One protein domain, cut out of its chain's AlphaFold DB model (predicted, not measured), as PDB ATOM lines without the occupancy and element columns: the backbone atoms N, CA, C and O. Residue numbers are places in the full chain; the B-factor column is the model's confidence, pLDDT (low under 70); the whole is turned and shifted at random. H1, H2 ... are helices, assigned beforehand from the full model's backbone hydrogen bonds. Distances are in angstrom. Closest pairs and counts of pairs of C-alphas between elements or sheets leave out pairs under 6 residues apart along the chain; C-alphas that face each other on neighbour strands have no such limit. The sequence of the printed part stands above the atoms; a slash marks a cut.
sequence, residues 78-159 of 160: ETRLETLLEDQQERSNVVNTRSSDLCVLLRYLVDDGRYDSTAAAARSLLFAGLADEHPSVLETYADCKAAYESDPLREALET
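AT A GLANCE: This is residues 78 to 159 of the 160 residues of a protein of Natronorubrum aibiense (UniProt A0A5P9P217). Four helices make an open frame with a hollow middle: H1 crosses H4 at one end, H2 meets the start of H3 at the other, and residues 91 to 99 and the H3 to H4 turn join the two ends. H5 sticks out beyond H4. The printed part has 82 residues, all helix in class, in the order H1 to H5; it is loose, radius of gyration of the C-alphas 16.3 A, spanning 46 by 29 by 22 A.

IN THESE COORDINATES: H1, residues 78 to 90, begins at C-alpha 78 (46.832, -12.583, -11.932) and is 19.6 A long. H2 is residues 100 to 111, H3 118 to 133, 22.2 A, H4 135 to 149, 21.1 A, and H5 152 to 158, ending at C-alpha 158 (53.665, -11.944, -34.150).

HOW THE PARTS SIT: H1 and H4 touch at a steep tilt of 58 degrees, closest C-alphas Glu 82 and Cys 144, 6.1 A. H2 touches H3, at residues 118 to 122 alone, about perpendicular at 74 degrees, closest C-alphas Leu 106 and Thr 118, 5.3 A. H1 and H3 are apart. Every O i to N i+4 pair is within hydrogen-bond range in H2 to H5; in H1, 7 of 9.

THE WHOLE: The printed part has no cut and no long link. Residues 89 to 93, 95 to 98, 154 to 155 and 157 to 159 have pLDDT under 70.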
ATOM      1  N   GLU A  78      45.818 -12.590 -10.871       81.12
ATOM      2  CA  GLU A  78      46.832 -12.583 -11.932       81.12
ATOM      3  C   GLU A  78      46.507 -13.645 -12.987       81.12
ATOM      4  O   GLU A  78      46.195 -13.299 -14.128       81.12
ATOM      5  N   THR A  79      46.422 -14.914 -12.575       80.00
ATOM      6  CA  THR A  79      46.092 -16.059 -13.446       80.00
ATOM      7  C   THR A  79      44.802 -15.815 -14.242       80.00
ATOM      8  O   THR A  79      44.701 -16.100 -15.446       80.00
ATOM      9  N   ARG A  80      43.794 -15.211 -13.597       81.94
ATOM     10  CA  ARG A  80      42.526 -14.885 -14.260       81.94
ATOM     11  C   ARG A  80      42.664 -13.765 -15.291       81.94
ATOM     12  O   ARG A  80      42.037 -13.836 -16.350       81.94
ATOM     13  N   LEU A  81      43.431 -12.719 -14.990       86.25
ATOM     14  CA  LEU A  81      43.652 -11.597 -15.902       86.25
ATOM     15  C   LEU A  81      44.516 -11.995 -17.099       86.25
ATOM     16  O   LEU A  81      44.224 -11.550 -18.208       86.25
ATOM     17  N   GLU A  82      45.507 -12.864 -16.905       83.69
ATOM     18  CA  GLU A  82      46.304 -13.447 -17.989       83.69
ATOM     19  C   GLU A  82      45.418 -14.219 -18.969       83.69
ATOM     20  O   GLU A  82      45.406 -13.919 -20.161       83.69
ATOM     21  N   THR A  83      44.569 -15.115 -18.462       81.88
ATOM     22  CA  THR A  83      43.616 -15.868 -19.296       81.88
ATOM     23  C   THR A  83      42.691 -14.931 -20.082       81.88
ATOM     24  O   THR A  83      42.425 -15.136 -21.266       81.88
ATOM     25  N   LEU A  84      42.200 -13.861 -19.442       84.00
ATOM     26  CA  LEU A  84      41.350 -12.869 -20.102       84.00
ATOM     27  C   LEU A  84      42.099 -12.045 -21.160       84.00
ATOM     28  O   LEU A  84      41.477 -11.646 -22.145       84.00
ATOM     29  N   LEU A  85      43.396 -11.776 -20.977       84.44
ATOM     30  CA  LEU A  85      44.240 -11.109 -21.975       84.44
ATOM     31  C   LEU A  85      44.405 -11.977 -23.227       84.44
ATOM     32  O   LEU A  85      44.267 -11.459 -24.336       84.44
ATOM     33  N   GLU A  86      44.622 -13.281 -23.051       81.19
ATOM     34  CA  GLU A  86      44.716 -14.248 -24.151       81.19
ATOM     35  C   GLU A  86      43.400 -14.357 -24.922       81.19
ATOM     36  O   GLU A  86      43.353 -14.129 -26.132       81.19
ATOM     37  N   ASP A  87      42.305 -14.591 -24.197       77.00
ATOM     38  CA  ASP A  87      40.953 -14.683 -24.750       77.00
ATOM     39  C   ASP A  87      40.548 -13.429 -25.543       77.00
ATOM     40  O   ASP A  87      39.751 -13.498 -26.485       77.00
ATOM     41  N   GLN A  88      41.039 -12.253 -25.140       77.88
ATOM     42  CA  GLN A  88      40.657 -10.988 -25.756       77.88
ATOM     43  C   GLN A  88      41.184 -10.843 -27.188       77.88
ATOM     44  O   GLN A  88      40.555 -10.137 -27.976       77.88
ATOM     45  N   GLN A  89      42.281 -11.513 -27.562       68.19
ATOM     46  CA  GLN A  89      42.773 -11.487 -28.947       68.19
ATOM     47  C   GLN A  89      41.772 -12.120 -29.924       68.19
ATOM     48  O   GLN A  89      41.639 -11.676 -31.065       68.19
ATOM     49  N   GLU A  90      41.020 -13.118 -29.466       64.06
ATOM     50  CA  GLU A  90      40.065 -13.861 -30.288       64.06
ATOM     51  C   GLU A  90      38.643 -13.271 -30.245       64.06
ATOM     52  O   GLU A  90      37.763 -13.674 -31.014       64.06
ATOM     53  N   ARG A  91      38.387 -12.307 -29.350       65.12
ATOM     54  CA  ARG A  91      37.047 -11.775 -29.068       65.12
ATOM     55  C   ARG A  91      36.852 -10.340 -29.553       65.12
ATOM     56  O   ARG A  91      37.769  -9.542 -29.709       65.12
ATOM     57  N   SER A  92      35.586  -9.988 -29.788       68.69
ATOM     58  CA  SER A  92      35.203  -8.614 -30.121       68.69
ATOM     59  C   SER A  92      35.490  -7.679 -28.948       68.69
ATOM     60  O   SER A  92      34.973  -7.870 -27.849       68.69
ATOM     61  N   ASN A  93      36.228  -6.604 -29.211       68.69
ATOM     62  CA  ASN A  93      36.546  -5.556 -28.240       68.69
ATOM     63  C   ASN A  93      35.421  -4.510 -28.062       68.69
ATOM     64  O   ASN A  93      35.637  -3.440 -27.486       68.69
ATOM     65  N   VAL A  94      34.217  -4.787 -28.574       71.00
ATOM     66  CA  VAL A  94      33.073  -3.871 -28.512       71.00
ATOM     67  C   VAL A  94      32.232  -4.145 -27.267       71.00
ATOM     68  O   VAL A  94      31.461  -5.103 -27.217       71.00
ATOM     69  N   VAL A  95      32.300  -3.239 -26.291       67.00
ATOM     70  CA  VAL A  95      31.382  -3.223 -25.142       67.00
ATOM     71  C   VAL A  95      30.083  -2.518 -25.541       67.00
ATOM     72  O   VAL A  95      30.083  -1.330 -25.863       67.00
ATOM     73  N   ASN A  96      28.961  -3.242 -25.528       67.94
ATOM     74  CA  ASN A  96      27.640  -2.692 -25.835       67.94
ATOM     75  C   ASN A  96      26.787  -2.602 -24.566       67.94
ATOM     76  O   ASN A  96      26.399  -3.620 -24.001       67.94
ATOM     77  N   THR A  97      26.455  -1.384 -24.145       62.38
ATOM     78  CA  THR A  97      25.701  -1.142 -22.908       62.38
ATOM     79  C   THR A  97      24.183  -1.226 -23.085       62.38
ATOM     80  O   THR A  97      23.468  -1.162 -22.090       62.38
ATOM     81  N   ARG A  98      23.669  -1.351 -24.324       67.19
ATOM     82  CA  ARG A  98      22.236  -1.385 -24.718       67.19
ATOM     83  C   ARG A  98      21.305  -0.356 -24.041       67.19
ATOM     84  O   ARG A  98      20.094  -0.434 -24.217       67.19
ATOM     85  N   SER A  99      21.841   0.624 -23.318       78.44
ATOM     86  CA  SER A  99      21.082   1.587 -22.525       78.44
ATOM     87  C   SER A  99      20.870   2.866 -23.326       78.44
ATOM     88  O   SER A  99      21.823   3.580 -23.650       78.44
ATOM     89  N   SER A 100      19.608   3.154 -23.659       80.88
ATOM     90  CA  SER A 100      19.218   4.396 -24.335       80.88
ATOM     91  C   SER A 100      19.601   5.623 -23.516       80.88
ATOM     92  O   SER A 100      20.092   6.603 -24.070       80.88
ATOM     93  N   ASP A 101      19.425   5.544 -22.200       86.00
ATOM     94  CA  ASP A 101      19.595   6.678 -21.297       86.00
ATOM     95  C   ASP A 101      21.076   7.013 -21.137       86.00
ATOM     96  O   ASP A 101      21.470   8.173 -21.241       86.00
ATOM     97  N   LEU A 102      21.926   5.989 -21.011       88.38
ATOM     98  CA  LEU A 102      23.373   6.181 -20.990       88.38
ATOM     99  C   LEU A 102      23.869   6.813 -22.297       88.38
ATOM    100  O   LEU A 102      24.697   7.720 -22.265       88.38
ATOM    101  N   CYS A 103      23.333   6.396 -23.446       88.25
ATOM    102  CA  CYS A 103      23.663   7.015 -24.731       88.25
ATOM    103  C   CYS A 103      23.294   8.506 -24.778       88.25
ATOM    104  O   CYS A 103      24.049   9.294 -25.346       88.25
ATOM    105  N   VAL A 104      22.162   8.904 -24.190       94.25
ATOM    106  CA  VAL A 104      21.761  10.317 -24.104       94.25
ATOM    107  C   VAL A 104      22.734  11.102 -23.225       94.25
ATOM    108  O   VAL A 104      23.210  12.155 -23.642       94.25
ATOM    109  N   LEU A 105      23.084  10.574 -22.051       94.81
ATOM    110  CA  LEU A 105      24.007  11.236 -21.124       94.81
ATOM    111  C   LEU A 105      25.416  11.382 -21.710       94.81
ATOM    112  O   LEU A 105      26.015  12.450 -21.623       94.81
ATOM    113  N   LEU A 106      25.938  10.340 -22.363       94.06
ATOM    114  CA  LEU A 106      27.250  10.403 -23.012       94.06
ATOM    115  C   LEU A 106      27.268  11.405 -24.169       94.06
ATOM    116  O   LEU A 106      28.264  12.096 -24.349       94.06
ATOM    117  N   ARG A 107      26.176  11.510 -24.940       94.50
ATOM    118  CA  ARG A 107      26.046  12.536 -25.988       94.50
ATOM    119  C   ARG A 107      26.028  13.935 -25.401       94.50
ATOM    120  O   ARG A 107      26.775  14.774 -25.878       94.50
ATOM    121  N   TYR A 108      25.266  14.151 -24.330       97.38
ATOM    122  CA  TYR A 108      25.248  15.435 -23.634       97.38
ATOM    123  C   TYR A 108      26.658  15.888 -23.225       97.38
ATOM    124  O   TYR A 108      27.017  17.037 -23.442       97.38
ATOM    125  N   LEU A 109      27.486  14.987 -22.685       97.19
ATOM    126  CA  LEU A 109      28.850  15.332 -22.263       97.19
ATOM    127  C   LEU A 109      29.778  15.702 -23.431       97.19
ATOM    128  O   LEU A 109      30.702  16.494 -23.251       97.19
ATOM    129  N   VAL A 110      29.542  15.135 -24.614       97.69
ATOM    130  CA  VAL A 110      30.263  15.502 -25.843       97.69
ATOM    131  C   VAL A 110      29.766  16.840 -26.375       97.69
ATOM    132  O   VAL A 110      30.573  17.702 -26.704       97.69
ATOM    133  N   ASP A 111      28.448  17.037 -26.403       97.50
ATOM    134  CA  ASP A 111      27.827  18.284 -26.853       97.50
ATOM    135  C   ASP A 111      28.208  19.471 -25.941       97.50
ATOM    136  O   ASP A 111      28.380  20.588 -26.424       97.50
ATOM    137  N   ASP A 112      28.418  19.228 -24.639       97.56
ATOM    138  CA  ASP A 112      28.952  20.190 -23.653       97.56
ATOM    139  C   ASP A 112      30.474  20.420 -23.797       97.56
ATOM    140  O   ASP A 112      31.064  21.219 -23.072       97.56
ATOM    141  N   GLY A 113      31.140  19.717 -24.719       95.62
ATOM    142  CA  GLY A 113      32.570  19.858 -24.996       95.62
ATOM    143  C   GLY A 113      33.491  19.254 -23.935       95.62
ATOM    144  O   GLY A 113      34.682  19.562 -23.918       95.62
ATOM    145  N   ARG A 114      32.978  18.400 -23.038       95.94
ATOM    146  CA  ARG A 114      33.803  17.757 -21.998       95.94
ATOM    147  C   ARG A 114      34.638  16.597 -22.518       95.94
ATOM    148  O   ARG A 114      35.636  16.248 -21.896       95.94
ATOM    149  N   TYR A 115      34.218  15.997 -23.630       97.38
ATOM    150  CA  TYR A 115      34.911  14.891 -24.281       97.38
ATOM    151  C   TYR A 115      34.778  14.990 -25.799       97.38
ATOM    152  O   TYR A 115      33.747  15.421 -26.308       97.38
ATOM    153  N   ASP A 116      35.779  14.483 -26.520       94.62
ATOM    154  CA  ASP A 116      35.818  14.525 -27.989       94.62
ATOM    155  C   ASP A 116      34.837  13.549 -28.661       94.62
ATOM    156  O   ASP A 116      34.511  13.676 -29.841       94.62
ATOM    157  N   SER A 117      34.396  12.514 -27.941       94.94
ATOM    158  CA  SER A 117      33.453  11.516 -28.451       94.94
ATOM    159  C   SER A 117      32.772  10.745 -27.325       94.94
ATOM    160  O   SER A 117      33.272  10.673 -26.202       94.94
ATOM    161  N   THR A 118      31.652  10.088 -27.639       91.38
ATOM    162  CA  THR A 118      30.922   9.260 -26.667       91.38
ATOM    163  C   THR A 118      31.751   8.062 -26.206       91.38
ATOM    164  O   THR A 118      31.625   7.633 -25.065       91.38
ATOM    165  N   ALA A 119      32.625   7.540 -27.072       89.56
ATOM    166  CA  ALA A 119      33.554   6.469 -26.728       89.56
ATOM    167  C   ALA A 119      34.658   6.954 -25.776       89.56
ATOM    168  O   ALA A 119      35.007   6.234 -24.843       89.56
ATOM    169  N   ALA A 120      35.189   8.165 -25.985       91.31
ATOM    170  CA  ALA A 120      36.153   8.774 -25.068       91.31
ATOM    171  C   ALA A 120      35.518   9.017 -23.693       91.31
ATOM    172  O   ALA A 120      36.065   8.570 -22.690       91.31
ATOM    173  N   ALA A 121      34.318   9.609 -23.663       93.56
ATOM    174  CA  ALA A 121      33.550   9.803 -22.436       93.56
ATOM    175  C   ALA A 121      33.318   8.477 -21.692       93.56
ATOM    176  O   ALA A 121      33.624   8.371 -20.508       93.56
ATOM    177  N   ALA A 122      32.837   7.443 -22.394       91.38
ATOM    178  CA  ALA A 122      32.586   6.134 -21.798       91.38
ATOM    179  C   ALA A 122      33.859   5.504 -21.222       91.38
ATOM    180  O   ALA A 122      33.848   5.066 -20.077       91.38
ATOM    181  N   ARG A 123      34.966   5.487 -21.980       91.75
ATOM    182  CA  ARG A 123      36.239   4.931 -21.496       91.75
ATOM    183  C   ARG A 123      36.736   5.672 -20.265       91.75
ATOM    184  O   ARG A 123      37.044   5.025 -19.274       91.75
ATOM    185  N   SER A 124      36.789   7.002 -20.309       93.56
ATOM    186  CA  SER A 124      37.276   7.799 -19.182       93.56
ATOM    187  C   SER A 124      36.444   7.580 -17.922       93.56
ATOM    188  O   SER A 124      37.015   7.388 -16.857       93.56
ATOM    189  N   LEU A 125      35.113   7.566 -18.038       94.12
ATOM    190  CA  LEU A 125      34.226   7.353 -16.891       94.12
ATOM    191  C   LEU A 125      34.332   5.929 -16.329       94.12
ATOM    192  O   LEU A 125      34.382   5.763 -15.115       94.12
ATOM    193  N   LEU A 126      34.401   4.910 -17.192       92.06
ATOM    194  CA  LEU A 126      34.537   3.517 -16.760       92.06
ATOM    195  C   LEU A 126      35.886   3.260 -16.080       92.06
ATOM    196  O   LEU A 126      35.916   2.627 -15.031       92.06
ATOM    197  N   PHE A 127      36.989   3.770 -16.635       93.25
ATOM    198  CA  PHE A 127      38.304   3.624 -16.006       93.25
ATOM    199  C   PHE A 127      38.428   4.423 -14.710       93.25
ATOM    200  O   PHE A 127      39.049   3.932 -13.776       93.25
ATOM    201  N   ALA A 128      37.822   5.611 -14.627       94.44
ATOM    202  CA  ALA A 128      37.766   6.358 -13.373       94.44
ATOM    203  C   ALA A 128      37.007   5.568 -12.296       94.44
ATOM    204  O   ALA A 128      37.531   5.380 -11.206       94.44
ATOM    205  N   GLY A 129      35.834   5.015 -12.628       92.25
ATOM    206  CA  GLY A 129      35.079   4.164 -11.702       92.25
ATOM    207  C   GLY A 129      35.851   2.912 -11.276       92.25
ATOM    208  O   GLY A 129      35.882   2.586 -10.096       92.25
ATOM    209  N   LEU A 130      36.543   2.244 -12.207       93.19
ATOM    210  CA  LEU A 130      37.409   1.105 -11.879       93.19
ATOM    211  C   LEU A 130      38.567   1.499 -10.956       93.19
ATOM    212  O   LEU A 130      38.899   0.738 -10.055       93.19
ATOM    213  N   ALA A 131      39.174   2.667 -11.165       92.31
ATOM    214  CA  ALA A 131      40.260   3.147 -10.317       92.31
ATOM    215  C   ALA A 131      39.779   3.494  -8.905       92.31
ATOM    216  O   ALA A 131      40.489   3.223  -7.939       92.31
ATOM    217  N   ASP A 132      38.573   4.046  -8.787       92.38
ATOM    218  CA  ASP A 132      37.990   4.413  -7.502       92.38
ATOM    219  C   ASP A 132      37.491   3.184  -6.718       92.38
ATOM    220  O   ASP A 132      37.708   3.091  -5.509       92.38
ATOM    221  N   GLU A 133      36.830   2.232  -7.385       93.31
ATOM    222  CA  GLU A 133      36.155   1.099  -6.730       93.31
ATOM    223  C   GLU A 133      37.005  -0.183  -6.675       93.31
ATOM    224  O   GLU A 133      36.861  -0.986  -5.750       93.31
ATOM    225  N   HIS A 134      37.907  -0.380  -7.639       90.25
ATOM    226  CA  HIS A 134      38.683  -1.612  -7.814       90.25
ATOM    227  C   HIS A 134      40.172  -1.356  -8.153       90.25
ATOM    228  O   HIS A 134      40.694  -1.952  -9.102       90.25
ATOM    229  N   PRO A 135      40.902  -0.521  -7.383       90.00
ATOM    230  CA  PRO A 135      42.278  -0.131  -7.711       90.00
ATOM    231  C   PRO A 135      43.243  -1.320  -7.811       90.00
ATOM    232  O   PRO A 135      44.045  -1.376  -8.739       90.00
ATOM    233  N   SER A 136      43.113  -2.317  -6.929       84.69
ATOM    234  CA  SER A 136      43.973  -3.507  -6.941       84.69
ATOM    235  C   SER A 136      43.847  -4.320  -8.232       84.69
ATOM    236  O   SER A 136      44.817  -4.916  -8.675       84.69
ATOM    237  N   VAL A 137      42.669  -4.321  -8.868       89.06
ATOM    238  CA  VAL A 137      42.458  -5.011 -10.150       89.06
ATOM    239  C   VAL A 137      43.226  -4.310 -11.268       89.06
ATOM    240  O   VAL A 137      43.815  -4.975 -12.117       89.06
ATOM    241  N   LEU A 138      43.240  -2.973 -11.272       90.38
ATOM    242  CA  LEU A 138      43.985  -2.198 -12.264       90.38
ATOM    243  C   LEU A 138      45.496  -2.327 -12.081       90.38
ATOM    244  O   LEU A 138      46.209  -2.399 -13.079       90.38
ATOM    245  N   GLU A 139      45.969  -2.358 -10.834       89.00
ATOM    246  CA  GLU A 139      47.383  -2.572 -10.513       89.00
ATOM    247  C   GLU A 139      47.852  -3.938 -11.028       89.00
ATOM    248  O   GLU A 139      48.743  -3.990 -11.872       89.00
ATOM    249  N   THR A 140      47.177  -5.025 -10.640       90.50
ATOM    250  CA  THR A 140      47.516  -6.371 -11.130       90.50
ATOM    251  C   THR A 140      47.389  -6.472 -12.650       90.50
ATOM    252  O   THR A 140      48.250  -7.055 -13.302       90.50
ATOM    253  N   TYR A 141      46.355  -5.872 -13.253       91.00
ATOM    254  CA  TYR A 141      46.204  -5.869 -14.710       91.00
ATOM    255  C   TYR A 141      47.365  -5.171 -15.420       91.00
ATOM    256  O   TYR A 141      47.790  -5.632 -16.479       91.00
ATOM    257  N   ALA A 142      47.877  -4.068 -14.867       90.12
ATOM    258  CA  ALA A 142      49.022  -3.374 -15.439       90.12
ATOM    259  C   ALA A 142      50.269  -4.269 -15.446       90.12
ATOM    260  O   ALA A 142      50.956  -4.327 -16.468       90.12
ATOM    261  N   ASP A 143      50.504  -5.007 -14.359       90.31
ATOM    262  CA  ASP A 143      51.611  -5.959 -14.250       90.31
ATOM    263  C   ASP A 143      51.441  -7.135 -15.228       90.31
ATOM    264  O   ASP A 143      52.344  -7.400 -16.025       90.31
ATOM    265  N   CYS A 144      50.256  -7.762 -15.263       88.88
ATOM    266  CA  CYS A 144      49.935  -8.853 -16.195       88.88
ATOM    267  C   CYS A 144      50.131  -8.418 -17.648       88.88
ATOM    268  O   CYS A 144      50.730  -9.121 -18.456       88.88
ATOM    269  N   LYS A 145      49.629  -7.230 -17.999       87.75
ATOM    270  CA  LYS A 145      49.737  -6.694 -19.353       87.75
ATOM    271  C   LYS A 145      51.188  -6.406 -19.732       87.75
ATOM    272  O   LYS A 145      51.581  -6.703 -20.856       87.75
ATOM    273  N   ALA A 146      51.979  -5.842 -18.819       88.00
ATOM    274  CA  ALA A 146      53.396  -5.602 -19.063       88.00
ATOM    275  C   ALA A 146      54.153  -6.920 -19.284       88.00
ATOM    276  O   ALA A 146      54.933  -7.015 -20.230       88.00
ATOM    277  N   ALA A 147      53.882  -7.942 -18.465       84.94
ATOM    278  CA  ALA A 147      54.441  -9.278 -18.642       84.94
ATOM    279  C   ALA A 147      54.049  -9.865 -20.006       84.94
ATOM    280  O   ALA A 147      54.928 -10.256 -20.773       84.94
ATOM    281  N   TYR A 148      52.758  -9.812 -20.342       82.75
ATOM    282  CA  TYR A 148      52.190 -10.292 -21.600       82.75
ATOM    283  C   TYR A 148      52.829  -9.647 -22.837       82.75
ATOM    284  O   TYR A 148      53.202 -10.345 -23.776       82.75
ATOM    285  N   GLU A 149      52.961  -8.317 -22.857       81.88
ATOM    286  CA  GLU A 149      53.552  -7.571 -23.980       81.88
ATOM    287  C   GLU A 149      55.073  -7.772 -24.086       81.88
ATOM    288  O   GLU A 149      55.644  -7.594 -25.157       81.88
ATOM    289  N   SER A 150      55.735  -8.135 -22.984       82.00
ATOM    290  CA  SER A 150      57.184  -8.364 -22.933       82.00
ATOM    291  C   SER A 150      57.609  -9.810 -23.210       82.00
ATOM    292  O   SER A 150      58.806 -10.096 -23.151       82.00
ATOM    293  N   ASP A 151      56.667 -10.720 -23.489       80.25
ATOM    294  CA  ASP A 151      56.965 -12.131 -23.738       80.25
ATOM    295  C   ASP A 151      57.713 -12.310 -25.080       80.25
ATOM    296  O   ASP A 151      57.121 -12.152 -26.156       80.25
ATOM    297  N   PRO A 152      59.008 -12.689 -25.054       72.81
ATOM    298  CA  PRO A 152      59.820 -12.815 -26.261       72.81
ATOM    299  C   PRO A 152      59.348 -13.940 -27.196       72.81
ATOM    300  O   PRO A 152      59.672 -13.916 -28.385       72.81
ATOM    301  N   LEU A 153      58.601 -14.936 -26.701       70.81
ATOM    302  CA  LEU A 153      58.012 -15.973 -27.554       70.81
ATOM    303  C   LEU A 153      56.821 -15.431 -28.348       70.81
ATOM    304  O   LEU A 153      56.666 -15.791 -29.514       70.81
ATOM    305  N   ARG A 154      56.017 -14.539 -27.758       68.12
ATOM    306  CA  ARG A 154      54.945 -13.841 -28.480       68.12
ATOM    307  C   ARG A 154      55.496 -12.872 -29.510       68.12
ATOM    308  O   ARG A 154      55.046 -12.900 -30.650       68.12
ATOM    309  N   GLU A 155      56.509 -12.089 -29.147       64.75
ATOM    310  CA  GLU A 155      57.182 -11.184 -30.089       64.75
ATOM    311  C   GLU A 155      57.698 -11.955 -31.320       64.75
ATOM    312  O   GLU A 155      57.528 -11.517 -32.458       64.75
ATOM    313  N   ALA A 156      58.246 -13.158 -31.120       70.31
ATOM    314  CA  ALA A 156      58.687 -14.020 -32.214       70.31
ATOM    315  C   ALA A 156      57.536 -14.559 -33.089       70.31
ATOM    316  O   ALA A 156      57.724 -14.692 -34.295       70.31
ATOM    317  N   LEU A 157      56.363 -14.849 -32.511       67.44
ATOM    318  CA  LEU A 157      55.192 -15.389 -33.220       67.44
ATOM    319  C   LEU A 157      54.360 -14.318 -33.950       67.44
ATOM    320  O   LEU A 157      53.704 -14.639 -34.936       67.44
ATOM    321  N   GLU A 158      54.374 -13.062 -33.496       61.81
ATOM    322  CA  GLU A 158      53.665 -11.944 -34.150       61.81
ATOM    323  C   GLU A 158      54.449 -11.322 -35.325       61.81
ATOM    324  O   GLU A 158      53.893 -10.529 -36.088       61.81
ATOM    325  N   THR A 159      55.733 -11.670 -35.486       57.62
ATOM    326  CA  THR A 159      56.624 -11.113 -36.527       57.62
ATOM    327  C   THR A 159      56.724 -11.993 -37.794       57.62
ATOM    328  O   THR A 159      57.451 -11.640 -38.727       57.62
TER     329      THR A 159